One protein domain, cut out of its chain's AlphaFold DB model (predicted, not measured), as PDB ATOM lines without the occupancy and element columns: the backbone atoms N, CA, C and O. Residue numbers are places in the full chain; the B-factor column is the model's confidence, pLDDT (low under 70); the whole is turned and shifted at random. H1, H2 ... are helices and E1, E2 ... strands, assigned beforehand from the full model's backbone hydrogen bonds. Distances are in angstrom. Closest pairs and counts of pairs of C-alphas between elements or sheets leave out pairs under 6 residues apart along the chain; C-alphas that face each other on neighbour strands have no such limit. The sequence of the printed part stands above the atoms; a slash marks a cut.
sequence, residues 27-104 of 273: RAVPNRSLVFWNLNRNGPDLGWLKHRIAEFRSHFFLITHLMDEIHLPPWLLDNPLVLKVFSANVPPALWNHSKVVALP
ATOM      1  N   ARG A  27     345.480 260.737 180.280       89.69
ATOM      2  CA  ARG A  27     344.050 261.073 180.293       89.69
ATOM      3  C   ARG A  27     343.673 262.027 181.422       89.69
ATOM      4  O   ARG A  27     342.725 262.787 181.261       89.69
ATOM      5  N   ALA A  28     344.412 261.995 182.528       87.06
ATOM      6  CA  ALA A  28     344.181 262.842 183.694       87.06
ATOM      7  C   ALA A  28     344.892 264.201 183.592       87.06
ATOM      8  O   ALA A  28     344.732 265.044 184.471       87.06
ATOM      9  N   VAL A  29     345.683 264.433 182.537       84.62
ATOM     10  CA  VAL A  29     346.441 265.677 182.388       84.62
ATOM     11  C   VAL A  29     345.485 266.852 182.152       84.62
ATOM     12  O   VAL A  29     344.740 266.844 181.165       84.62
ATOM     13  N   PRO A  30     345.510 267.896 183.002       87.75
ATOM     14  CA  PRO A  30     344.678 269.075 182.806       87.75
ATOM     15  C   PRO A  30     344.985 269.793 181.492       87.75
ATOM     16  O   PRO A  30     346.120 269.781 181.004       87.75
ATOM     17  N   ASN A  31     343.986 270.482 180.945       90.44
ATOM     18  CA  ASN A  31     344.162 271.267 179.731       90.44
ATOM     19  C   ASN A  31     345.254 272.330 179.905       90.44
ATOM     20  O   ASN A  31     345.293 273.054 180.899       90.44
ATOM     21  N   ARG A  32     346.109 272.438 178.890       89.56
ATOM     22  CA  ARG A  32     347.265 273.338 178.791       89.56
ATOM     23  C   ARG A  32     348.361 273.071 179.828       89.56
ATOM     24  O   ARG A  32     349.110 273.983 180.179       89.56
ATOM     25  N   SER A  33     348.494 271.827 180.288       86.31
ATOM     26  CA  SER A  33     349.576 271.442 181.202       86.31
ATOM     27  C   SER A  33     350.936 271.415 180.511       86.31
ATOM     28  O   SER A  33     351.045 271.158 179.311       86.31
ATOM     29  N   LEU A  34     351.989 271.648 181.290       87.56
ATOM     30  CA  LEU A  34     353.374 271.494 180.861       87.56
ATOM     31  C   LEU A  34     353.857 270.091 181.231       87.56
ATOM     32  O   LEU A  34     354.004 269.774 182.406       87.56
ATOM     33  N   VAL A  35     354.105 269.259 180.227       86.12
ATOM     34  CA  VAL A  35     354.515 267.863 180.381       86.12
ATOM     35  C   VAL A  35     355.998 267.759 180.074       86.12
ATOM     36  O   VAL A  35     356.439 268.161 179.000       86.12
ATOM     37  N   PHE A  36     356.784 267.211 180.995       82.38
ATOM     38  CA  PHE A  36     358.188 266.913 180.736       82.38
ATOM     39  C   PHE A  36     358.369 265.446 180.366       82.38
ATOM     40  O   PHE A  36     357.838 264.559 181.028       82.38
ATOM     41  N   TRP A  37     359.191 265.196 179.352       77.62
ATOM     42  CA  TRP A  37     359.507 263.855 178.902       77.62
ATOM     43  C   TRP A  37     360.982 263.675 178.569       77.62
ATOM     44  O   TRP A  37     361.540 264.374 177.719       77.62
ATOM     45  N   ASN A  38     361.617 262.676 179.173       72.19
ATOM     46  CA  ASN A  38     363.020 262.376 178.922       72.19
ATOM     47  C   ASN A  38     363.187 261.334 177.803       72.19
ATOM     48  O   ASN A  38     363.017 260.139 178.036       72.19
ATOM     49  N   LEU A  39     363.569 261.775 176.600       67.69
ATOM     50  CA  LEU A  39     363.918 260.900 175.474       67.69
ATOM     51  C   LEU A  39     365.396 260.496 175.564       67.69
ATOM     52  O   LEU A  39     366.241 260.910 174.768       67.69
ATOM     53  N   ASN A  40     365.725 259.732 176.606       61.16
ATOM     54  CA  ASN A  40     367.076 259.218 176.806       61.16
ATOM     55  C   ASN A  40     367.330 257.963 175.947       61.16
ATOM     56  O   ASN A  40     366.388 257.300 175.532       61.16
ATOM     57  N   ARG A  41     368.598 257.583 175.734       50.41
ATOM     58  CA  ARG A  41     368.993 256.385 174.953       50.41
ATOM     59  C   ARG A  41     368.426 255.058 175.481       50.41
ATOM     60  O   ARG A  41     368.309 254.112 174.717       50.41
ATOM     61  N   ASN A  42     368.100 255.021 176.772       50.97
ATOM     62  CA  ASN A  42     367.451 253.898 177.461       50.97
ATOM     63  C   ASN A  42     365.994 254.229 177.829       50.97
ATOM     64  O   ASN A  42     365.394 253.561 178.665       50.97
ATOM     65  N   GLY A  43     365.480 255.345 177.313       52.72
ATOM     66  CA  GLY A  43     364.091 255.721 177.462       52.72
ATOM     67  C   GLY A  43     363.203 254.831 176.595       52.72
ATOM     68  O   GLY A  43     363.700 254.100 175.736       52.72
ATOM     69  N   PRO A  44     361.891 254.897 176.818       54.62
ATOM     70  CA  PRO A  44     360.940 254.175 175.998       54.62
ATOM     71  C   PRO A  44     361.107 254.575 174.530       54.62
ATOM     72  O   PRO A  44     361.394 255.739 174.222       54.62
ATOM     73  N   ASP A  45     360.961 253.605 173.629       70.94
ATOM     74  CA  ASP A  45     361.100 253.868 172.205       70.94
ATOM     75  C   ASP A  45     360.056 254.896 171.718       70.94
ATOM     76  O   ASP A  45     359.066 255.222 172.386       70.94
ATOM     77  N   LEU A  46     360.282 255.448 170.524       76.69
ATOM     78  CA  LEU A  46     359.349 256.409 169.929       76.69
ATOM     79  C   LEU A  46     357.944 255.815 169.718       76.69
ATOM     80  O   LEU A  46     356.984 256.578 169.631       76.69
ATOM     81  N   GLY A  47     357.814 254.487 169.641       81.12
ATOM     82  CA  GLY A  47     356.538 253.783 169.546       81.12
ATOM     83  C   GLY A  47     355.734 253.875 170.839       81.12
ATOM     84  O   GLY A  47     354.555 254.228 170.803       81.12
ATOM     85  N   TRP A  48     356.372 253.663 171.988       80.75
ATOM     86  CA  TRP A  48     355.751 253.843 173.295       80.75
ATOM     87  C   TRP A  48     355.359 255.301 173.529       80.75
ATOM     88  O   TRP A  48     354.216 255.561 173.898       80.75
ATOM     89  N   LEU A  49     356.237 256.273 173.229       81.06
ATOM     90  CA  LEU A  49     355.862 257.694 173.301       81.06
ATOM     91  C   LEU A  49     354.638 257.980 172.418       81.06
ATOM     92  O   LEU A  49     353.711 258.653 172.864       81.06
ATOM     93  N   LYS A  50     354.619 257.466 171.181       87.25
ATOM     94  CA  LYS A  50     353.482 257.630 170.267       87.25
ATOM     95  C   LYS A  50     352.191 257.089 170.881       87.25
ATOM     96  O   LYS A  50     351.166 257.762 170.804       87.25
ATOM     97  N   HIS A  51     352.251 255.917 171.513       88.25
ATOM     98  CA  HIS A  51     351.110 255.321 172.202       88.25
ATOM     99  C   HIS A  51     350.621 256.202 173.359       88.25
ATOM    100  O   HIS A  51     349.456 256.590 173.378       88.25
ATOM    101  N   ARG A  52     351.519 256.620 174.259       87.00
ATOM    102  CA  ARG A  52     351.164 257.471 175.408       87.00
ATOM    103  C   ARG A  52     350.623 258.833 174.983       87.00
ATOM    104  O   ARG A  52     349.698 259.350 175.601       87.00
ATOM    105  N   ILE A  53     351.156 259.415 173.911       89.50
ATOM    106  CA  ILE A  53     350.660 260.689 173.379       89.50
ATOM    107  C   ILE A  53     349.243 260.561 172.809       89.50
ATOM    108  O   ILE A  53     348.448 261.488 172.953       89.50
ATOM    109  N   ALA A  54     348.889 259.414 172.224       91.81
ATOM    110  CA  ALA A  54     347.532 259.158 171.739       91.81
ATOM    111  C   ALA A  54     346.486 259.038 172.872       91.81
ATOM    112  O   ALA A  54     345.278 259.127 172.629       91.81
ATOM    113  N   GLU A  55     346.926 258.848 174.117       93.50
ATOM    114  CA  GLU A  55     346.039 258.762 175.277       93.50
ATOM    115  C   GLU A  55     345.633 260.125 175.844       93.50
ATOM    116  O   GLU A  55     344.643 260.190 176.574       93.50
ATOM    117  N   PHE A  56     346.334 261.213 175.506       93.19
ATOM    118  CA  PHE A  56     345.938 262.551 175.947       93.19
ATOM    119  C   PHE A  56     344.526 262.895 175.453       93.19
ATOM    120  O   PHE A  56     344.083 262.485 174.373       93.19
ATOM    121  N   ARG A  57     343.797 263.650 176.278       95.31
ATOM    122  CA  ARG A  57     342.432 264.135 175.991       95.31
ATOM    123  C   ARG A  57     342.321 265.656 176.034       95.31
ATOM    124  O   ARG A  57     341.254 266.206 175.788       95.31
ATOM    125  N   SER A  58     343.419 266.325 176.344       92.88
ATOM    126  CA  SER A  58     343.498 267.761 176.548       92.88
ATOM    127  C   SER A  58     344.744 268.309 175.855       92.88
ATOM    128  O   SER A  58     345.675 267.560 175.549       92.88
ATOM    129  N   HIS A  59     344.754 269.611 175.570       95.12
ATOM    130  CA  HIS A  59     345.922 270.245 174.974       95.12
ATOM    131  C   HIS A  59     347.058 270.317 175.993       95.12
ATOM    132  O   HIS A  59     346.814 270.494 177.184       95.12
ATOM    133  N   PHE A  60     348.306 270.238 175.550       91.50
ATOM    134  CA  PHE A  60     349.466 270.303 176.429       91.50
ATOM    135  C   PHE A  60     350.696 270.871 175.722       91.50
ATOM    136  O   PHE A  60     350.797 270.930 174.495       91.50
ATOM    137  N   PHE A  61     351.657 271.296 176.531       92.25
ATOM    138  CA  PHE A  61     352.991 271.688 176.105       92.25
ATOM    139  C   PHE A  61     353.963 270.571 176.460       92.25
ATOM    140  O   PHE A  61     353.904 270.041 177.566       92.25
ATOM    141  N   LEU A  62     354.885 270.233 175.565       90.56
ATOM    142  CA  LEU A  62     355.887 269.200 175.807       90.56
ATOM    143  C   LEU A  62     357.259 269.838 176.019       90.56
ATOM    144  O   LEU A  62     357.739 270.570 175.161       90.56
ATOM    145  N   ILE A  63     357.930 269.527 177.122       87.62
ATOM    146  CA  ILE A  63     359.369 269.736 177.281       87.62
ATOM    147  C   ILE A  63     360.042 268.392 177.075       87.62
ATOM    148  O   ILE A  63     359.703 267.424 177.748       87.62
ATOM    149  N   THR A  64     361.027 268.323 176.187       82.81
ATOM    150  CA  THR A  64     361.782 267.090 176.004       82.81
ATOM    151  C   THR A  64     363.256 267.312 175.735       82.81
ATOM    152  O   THR A  64     363.681 268.328 175.194       82.81
ATOM    153  N   HIS A  65     364.057 266.335 176.118       76.19
ATOM    154  CA  HIS A  65     365.494 266.341 175.943       76.19
ATOM    155  C   HIS A  65     365.866 265.287 174.901       76.19
ATOM    156  O   HIS A  65     365.860 264.097 175.203       76.19
ATOM    157  N   LEU A  66     366.165 265.722 173.673       68.44
ATOM    158  CA  LEU A  66     366.567 264.820 172.593       68.44
ATOM    159  C   LEU A  66     368.041 264.480 172.735       68.44
ATOM    160  O   LEU A  66     368.901 265.346 172.581       68.44
ATOM    161  N   MET A  67     368.358 263.219 173.008       66.00
ATOM    162  CA  MET A  67     369.734 262.765 172.848       66.00
ATOM    163  C   MET A  67     370.227 262.906 171.408       66.00
ATOM    164  O   MET A  67     369.444 263.031 170.466       66.00
ATOM    165  N   ASP A  68     371.554 262.882 171.274       64.75
ATOM    166  CA  ASP A  68     372.263 262.762 170.005       64.75
ATOM    167  C   ASP A  68     371.499 261.814 169.052       64.75
ATOM    168  O   ASP A  68     371.248 260.665 169.411       64.75
ATOM    169  N   GLU A  69     371.152 262.305 167.854       62.75
ATOM    170  CA  GLU A  69     370.542 261.547 166.738       62.75
ATOM    171  C   GLU A  69     369.035 261.211 166.858       62.75
ATOM    172  O   GLU A  69     368.475 260.648 165.919       62.75
ATOM    173  N   ILE A  70     368.339 261.608 167.933       69.44
ATOM    174  CA  ILE A  70     366.870 261.491 168.013       69.44
ATOM    175  C   ILE A  70     366.221 262.775 167.486       69.44
ATOM    176  O   ILE A  70     366.482 263.873 167.979       69.44
ATOM    177  N   HIS A  71     365.343 262.637 166.495       79.00
ATOM    178  CA  HIS A  71     364.582 263.747 165.925       79.00
ATOM    179  C   HIS A  71     363.143 263.752 166.444       79.00
ATOM    180  O   HIS A  71     362.568 262.693 166.694       79.00
ATOM    181  N   LEU A  72     362.547 264.944 166.574       86.31
ATOM    182  CA  LEU A  72     361.110 265.061 166.828       86.31
ATOM    183  C   LEU A  72     360.361 264.476 165.627       86.31
ATOM    184  O   LEU A  72     360.559 264.960 164.509       86.31
ATOM    185  N   PRO A  73     359.532 263.443 165.824       88.25
ATOM    186  CA  PRO A  73     358.846 262.816 164.711       88.25
ATOM    187  C   PRO A  73     357.669 263.682 164.229       88.25
ATOM    188  O   PRO A  73     357.029 264.336 165.057       88.25
ATOM    189  N   PRO A  74     357.318 263.654 162.929       91.06
ATOM    190  CA  PRO A  74     356.208 264.447 162.392       91.06
ATOM    191  C   PRO A  74     354.894 264.228 163.142       91.06
ATOM    192  O   PRO A  74     354.284 265.193 163.576       91.06
ATOM    193  N   TRP A  75     354.546 262.976 163.464       92.50
ATOM    194  CA  TRP A  75     353.309 262.648 164.189       92.50
ATOM    195  C   TRP A  75     353.169 263.357 165.545       92.50
ATOM    196  O   TRP A  75     352.053 263.547 166.023       92.50
ATOM    197  N   LEU A  76     354.280 263.739 166.184       92.25
ATOM    198  CA  LEU A  76     354.264 264.506 167.428       92.25
ATOM    199  C   LEU A  76     353.912 265.972 167.158       92.25
ATOM    200  O   LEU A  76     353.152 266.577 167.909       92.25
ATOM    201  N   LEU A  77     354.485 266.541 166.099       93.56
ATOM    202  CA  LEU A  77     354.273 267.930 165.700       93.56
ATOM    203  C   LEU A  77     352.900 268.119 165.037       93.56
ATOM    204  O   LEU A  77     352.253 269.143 165.251       93.56
ATOM    205  N   ASP A  78     352.409 267.110 164.328       95.25
ATOM    206  CA  ASP A  78     351.098 267.104 163.678       95.25
ATOM    207  C   ASP A  78     349.957 266.884 164.679       95.25
ATOM    208  O   ASP A  78     348.805 267.207 164.394       95.25
ATOM    209  N   ASN A  79     350.256 266.384 165.884       95.75
ATOM    210  CA  ASN A  79     349.240 266.151 166.903       95.75
ATOM    211  C   ASN A  79     348.583 267.484 167.335       95.75
ATOM    212  O   ASN A  79     349.288 268.385 167.812       95.75
ATOM    213  N   PRO A  80     347.249 267.636 167.206       96.38
ATOM    214  CA  PRO A  80     346.559 268.887 167.523       96.38
ATOM    215  C   PRO A  80     346.577 269.219 169.019       96.38
ATOM    216  O   PRO A  80     346.544 270.391 169.380       96.38
ATOM    217  N   LEU A  81     346.704 268.215 169.893       96.38
ATOM    218  CA  LEU A  81     346.793 268.414 171.341       96.38
ATOM    219  C   LEU A  81     348.163 268.956 171.770       96.38
ATOM    220  O   LEU A  81     348.274 269.559 172.834       96.38
ATOM    221  N   VAL A  82     349.206 268.793 170.952       95.56
ATOM    222  CA  VAL A  82     350.536 269.348 171.231       95.56
ATOM    223  C   VAL A  82     350.585 270.805 170.776       95.56
ATOM    224  O   VAL A  82     350.665 271.098 169.579       95.56
ATOM    225  N   LEU A  83     350.585 271.725 171.742       95.81
ATOM    226  CA  LEU A  83     350.597 273.172 171.505       95.81
ATOM    227  C   LEU A  83     351.992 273.692 171.141       95.81
ATOM    228  O   LEU A  83     352.168 274.426 170.169       95.81
ATOM    229  N   LYS A  84     353.003 273.306 171.927       95.69
ATOM    230  CA  LYS A  84     354.425 273.575 171.669       95.69
ATOM    231  C   LYS A  84     355.280 272.419 172.169       95.69
ATOM    232  O   LYS A  84     354.928 271.753 173.140       95.69
ATOM    233  N   VAL A  85     356.444 272.266 171.551       93.88
ATOM    234  CA  VAL A  85     357.529 271.393 171.981       93.88
ATOM    235  C   VAL A  85     358.758 272.246 172.279       93.88
ATOM    236  O   VAL A  85     359.322 272.877 171.388       93.88
ATOM    237  N   PHE A  86     359.194 272.251 173.531       92.19
ATOM    238  CA  PHE A  86     360.447 272.849 173.965       92.19
ATOM    239  C   PHE A  86     361.501 271.757 174.032       92.19
ATOM    240  O   PHE A  86     361.360 270.807 174.803       92.19
ATOM    241  N   SER A  87     362.554 271.861 173.227       89.25
ATOM    242  CA  SER A  87     363.543 270.792 173.182       89.25
ATOM    243  C   SER A  87     364.958 271.261 172.945       89.25
ATOM    244  O   SER A  87     365.188 272.240 172.248       89.25
ATOM    245  N   ALA A  88     365.912 270.549 173.529       86.06
ATOM    246  CA  ALA A  88     367.317 270.710 173.203       86.06
ATOM    247  C   ALA A  88     367.715 269.790 172.035       86.06
ATOM    248  O   ALA A  88     366.982 268.863 171.711       86.06
ATOM    249  N   ASN A  89     368.851 270.059 171.379       84.06
ATOM    250  CA  ASN A  89     369.284 269.346 170.160       84.06
ATOM    251  C   ASN A  89     368.307 269.433 168.965       84.06
ATOM    252  O   ASN A  89     368.234 268.517 168.146       84.06
ATOM    253  N   VAL A  90     367.594 270.552 168.811       88.19
ATOM    254  CA  VAL A  90     366.675 270.755 167.677       88.19
ATOM    255  C   VAL A  90     367.448 270.836 166.346       88.19
ATOM    256  O   VAL A  90     368.345 271.680 166.219       88.19
ATOM    257  N   PRO A  91     367.108 270.004 165.340       87.00
ATOM    258  CA  PRO A  91     367.757 270.029 164.031       87.00
ATOM    259  C   PRO A  91     367.452 271.320 163.253       87.00
ATOM    260  O   PRO A  91     366.380 271.897 163.441       87.00
ATOM    261  N   PRO A  92     368.324 271.729 162.306       88.75
ATOM    262  CA  PRO A  92     368.127 272.917 161.474       88.75
ATOM    263  C   PRO A  92     366.765 273.009 160.787       88.75
ATOM    264  O   PRO A  92     366.162 274.076 160.766       88.75
ATOM    265  N   ALA A  93     366.240 271.879 160.303       90.62
ATOM    266  CA  ALA A  93     364.931 271.814 159.655       90.62
ATOM    267  C   ALA A  93     363.764 272.256 160.563       90.62
ATOM    268  O   ALA A  93     362.703 272.614 160.063       90.62
ATOM    269  N   LEU A  94     363.951 272.248 161.888       91.75
ATOM    270  CA  LEU A  94     362.923 272.600 162.868       91.75
ATOM    271  C   LEU A  94     363.181 273.938 163.576       91.75
ATOM    272  O   LEU A  94     362.397 274.310 164.446       91.75
ATOM    273  N   TRP A  95     364.231 274.690 163.222       91.62
ATOM    274  CA  TRP A  95     364.546 275.967 163.886       91.62
ATOM    275  C   TRP A  95     363.441 277.017 163.752       91.62
ATOM    276  O   TRP A  95     363.239 277.799 164.675       91.62
ATOM    277  N   ASN A  96     362.707 276.988 162.638       93.19
ATOM    278  CA  ASN A  96     361.600 277.903 162.356       93.19
ATOM    279  C   ASN A  96     360.226 277.222 162.470       93.19
ATOM    280  O   ASN A  96     359.219 277.790 162.054       93.19
ATOM    281  N   HIS A  97     360.163 275.992 162.989       94.56
ATOM    282  CA  HIS A  97     358.901 275.267 163.081       94.56
ATOM    283  C   HIS A  97     357.979 275.936 164.105       94.56
ATOM    284  O   HIS A  97     358.357 276.135 165.260       94.56
ATOM    285  N   SER A  98     356.734 276.219 163.715       94.56
ATOM    286  CA  SER A  98     355.786 276.990 164.530       94.56
ATOM    287  C   SER A  98     355.526 276.372 165.902       94.56
ATOM    288  O   SER A  98     355.348 277.109 166.865       94.56
ATOM    289  N   LYS A  99     355.553 275.042 166.037       95.25
ATOM    290  CA  LYS A  99     355.409 274.363 167.336       95.25
ATOM    291  C   LYS A  99     356.710 274.154 168.115       95.25
ATOM    292  O   LYS A  99     356.630 273.818 169.288       95.25
ATOM    293  N   VAL A 100     357.891 274.330 167.523       94.81
ATOM    294  CA  VAL A 100     359.154 273.954 168.181       94.81
ATOM    295  C   VAL A 100     359.864 275.187 168.721       94.81
ATOM    296  O   VAL A 100     359.981 276.207 168.050       94.81
ATOM    297  N   VAL A 101     360.363 275.086 169.948       93.81
ATOM    298  CA  VAL A 101     361.227 276.090 170.563       93.81
ATOM    299  C   VAL A 101     362.496 275.393 171.029       93.81
ATOM    300  O   VAL A 101     362.457 274.495 171.871       93.81
ATOM    301  N   ALA A 102     363.636 275.813 170.482       92.25
ATOM    302  CA  ALA A 102     364.923 275.292 170.911       92.25
ATOM    303  C   ALA A 102     365.233 275.735 172.350       92.25
ATOM    304  O   ALA A 102     365.106 276.911 172.703       92.25
ATOM    305  N   LEU A 103     365.668 274.775 173.158       89.88
ATOM    306  CA  LEU A 103     366.229 274.958 174.482       89.88
ATOM    307  C   LEU A 103     367.725 274.637 174.455       89.88
ATOM    308  O   LEU A 103     368.166 273.791 173.677       89.88
ATOM    309  N   PRO A 104     368.508 275.277 175.323       87.12
ATOM    310  CA  PRO A 104     369.928 275.011 175.412       87.12
ATOM    311  C   PRO A 104     370.219 273.735 176.209       87.12
ATOM    312  O   PRO A 104     369.809 273.577 177.359       87.12
TER     313      PRO A 104
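Overview. This is residues 27 to 104 of the 273 residues of the protein "Hypothetical protein" of Eutreptiella gymnastica (UniProt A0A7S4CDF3). A strongly twisted wall of four parallel strands, E1, E2, E3 and E4 side by side in chain order, has two short helices to one side of it, each in a link between strands. H2 grazes the sheet with residues 76 to 77, H1 stands a little off it, and a long loop, residues 89 to 99, leads from E3 to the short edge strand E4. The printed part has 78 residues with two named helices and four named strands, in the order E1 H1 E2 H2 E3 E4; the class is mixed, with 37 residues, under half, in named elements. It is compact, with a radius of gyration of the C-alphas of 11.8 A, and rounded, spanning 32 by 28 by 20 A.

Arrangement. Start at E1, residues 33 to 39, an edge strand. Its parallel neighbour is E2, residues 60 to 66, at 20 degrees; look for N 35 and O 61, 2.8 A apart and within hydrogen-bond range. Next comes E3, residues 82 to 88, parallel to E2 at 23 degrees, with N 64 and O 86 at 2.9 A. The other edge strand is E4, residues 100 to 102, parallel to E3 at 23 degrees, with N 101 and O 85 at 2.8 A. E4 is apart from E1 and from E2. Between E1 and E2 find H1, residues 46 to 54, which is only just not on the sheet, with 4 pairs of C-alphas within 10 A. Between E2 and E3 find H2, residues 74 to 77, which is on the sheet but only grazes it, with residues 76 to 77. The helices only just touch, with 3 pairs of C-alphas within 8 A, the closest being those of Lys 50 and Leu 76, 7.5 A apart. E1, H1, E2 and E2, H2, E3 are strand-helix-strand units, parallel neighbour strands with a helix between, each with a right-handed crossover. In H1 every O i to N i+4 pair is within hydrogen-bond range; H2 is too short for such a pair, and its one O i to N i+3 pair is within range.

Along the chain. Find C-alpha 33 at (349.576, 271.442, 181.202); from there E1 runs 18.7 A to C-alpha 39. H1 begins at C-alpha 46 at (359.349, 256.409, 169.929) and is 12.3 A long. E2 measures 18.4 A, H2 5.2 A and E3 17.0 A. E4, 6.5 A long, ends at C-alpha 102 at (364.923, 275.292, 170.911).

Size, cuts and confidence. The two C-alphas farthest apart, those of Ala 28 and Pro 92, are 34.2 A from each other. The printed part has no cut, and its one long link is E3 to E4, 11 residues. The mean pLDDT of the printed part is 85.0; look for values under 70 at residues 39 to 44, of which 39 belongs to E1, and 66 to 70, of which 66 belongs to E2.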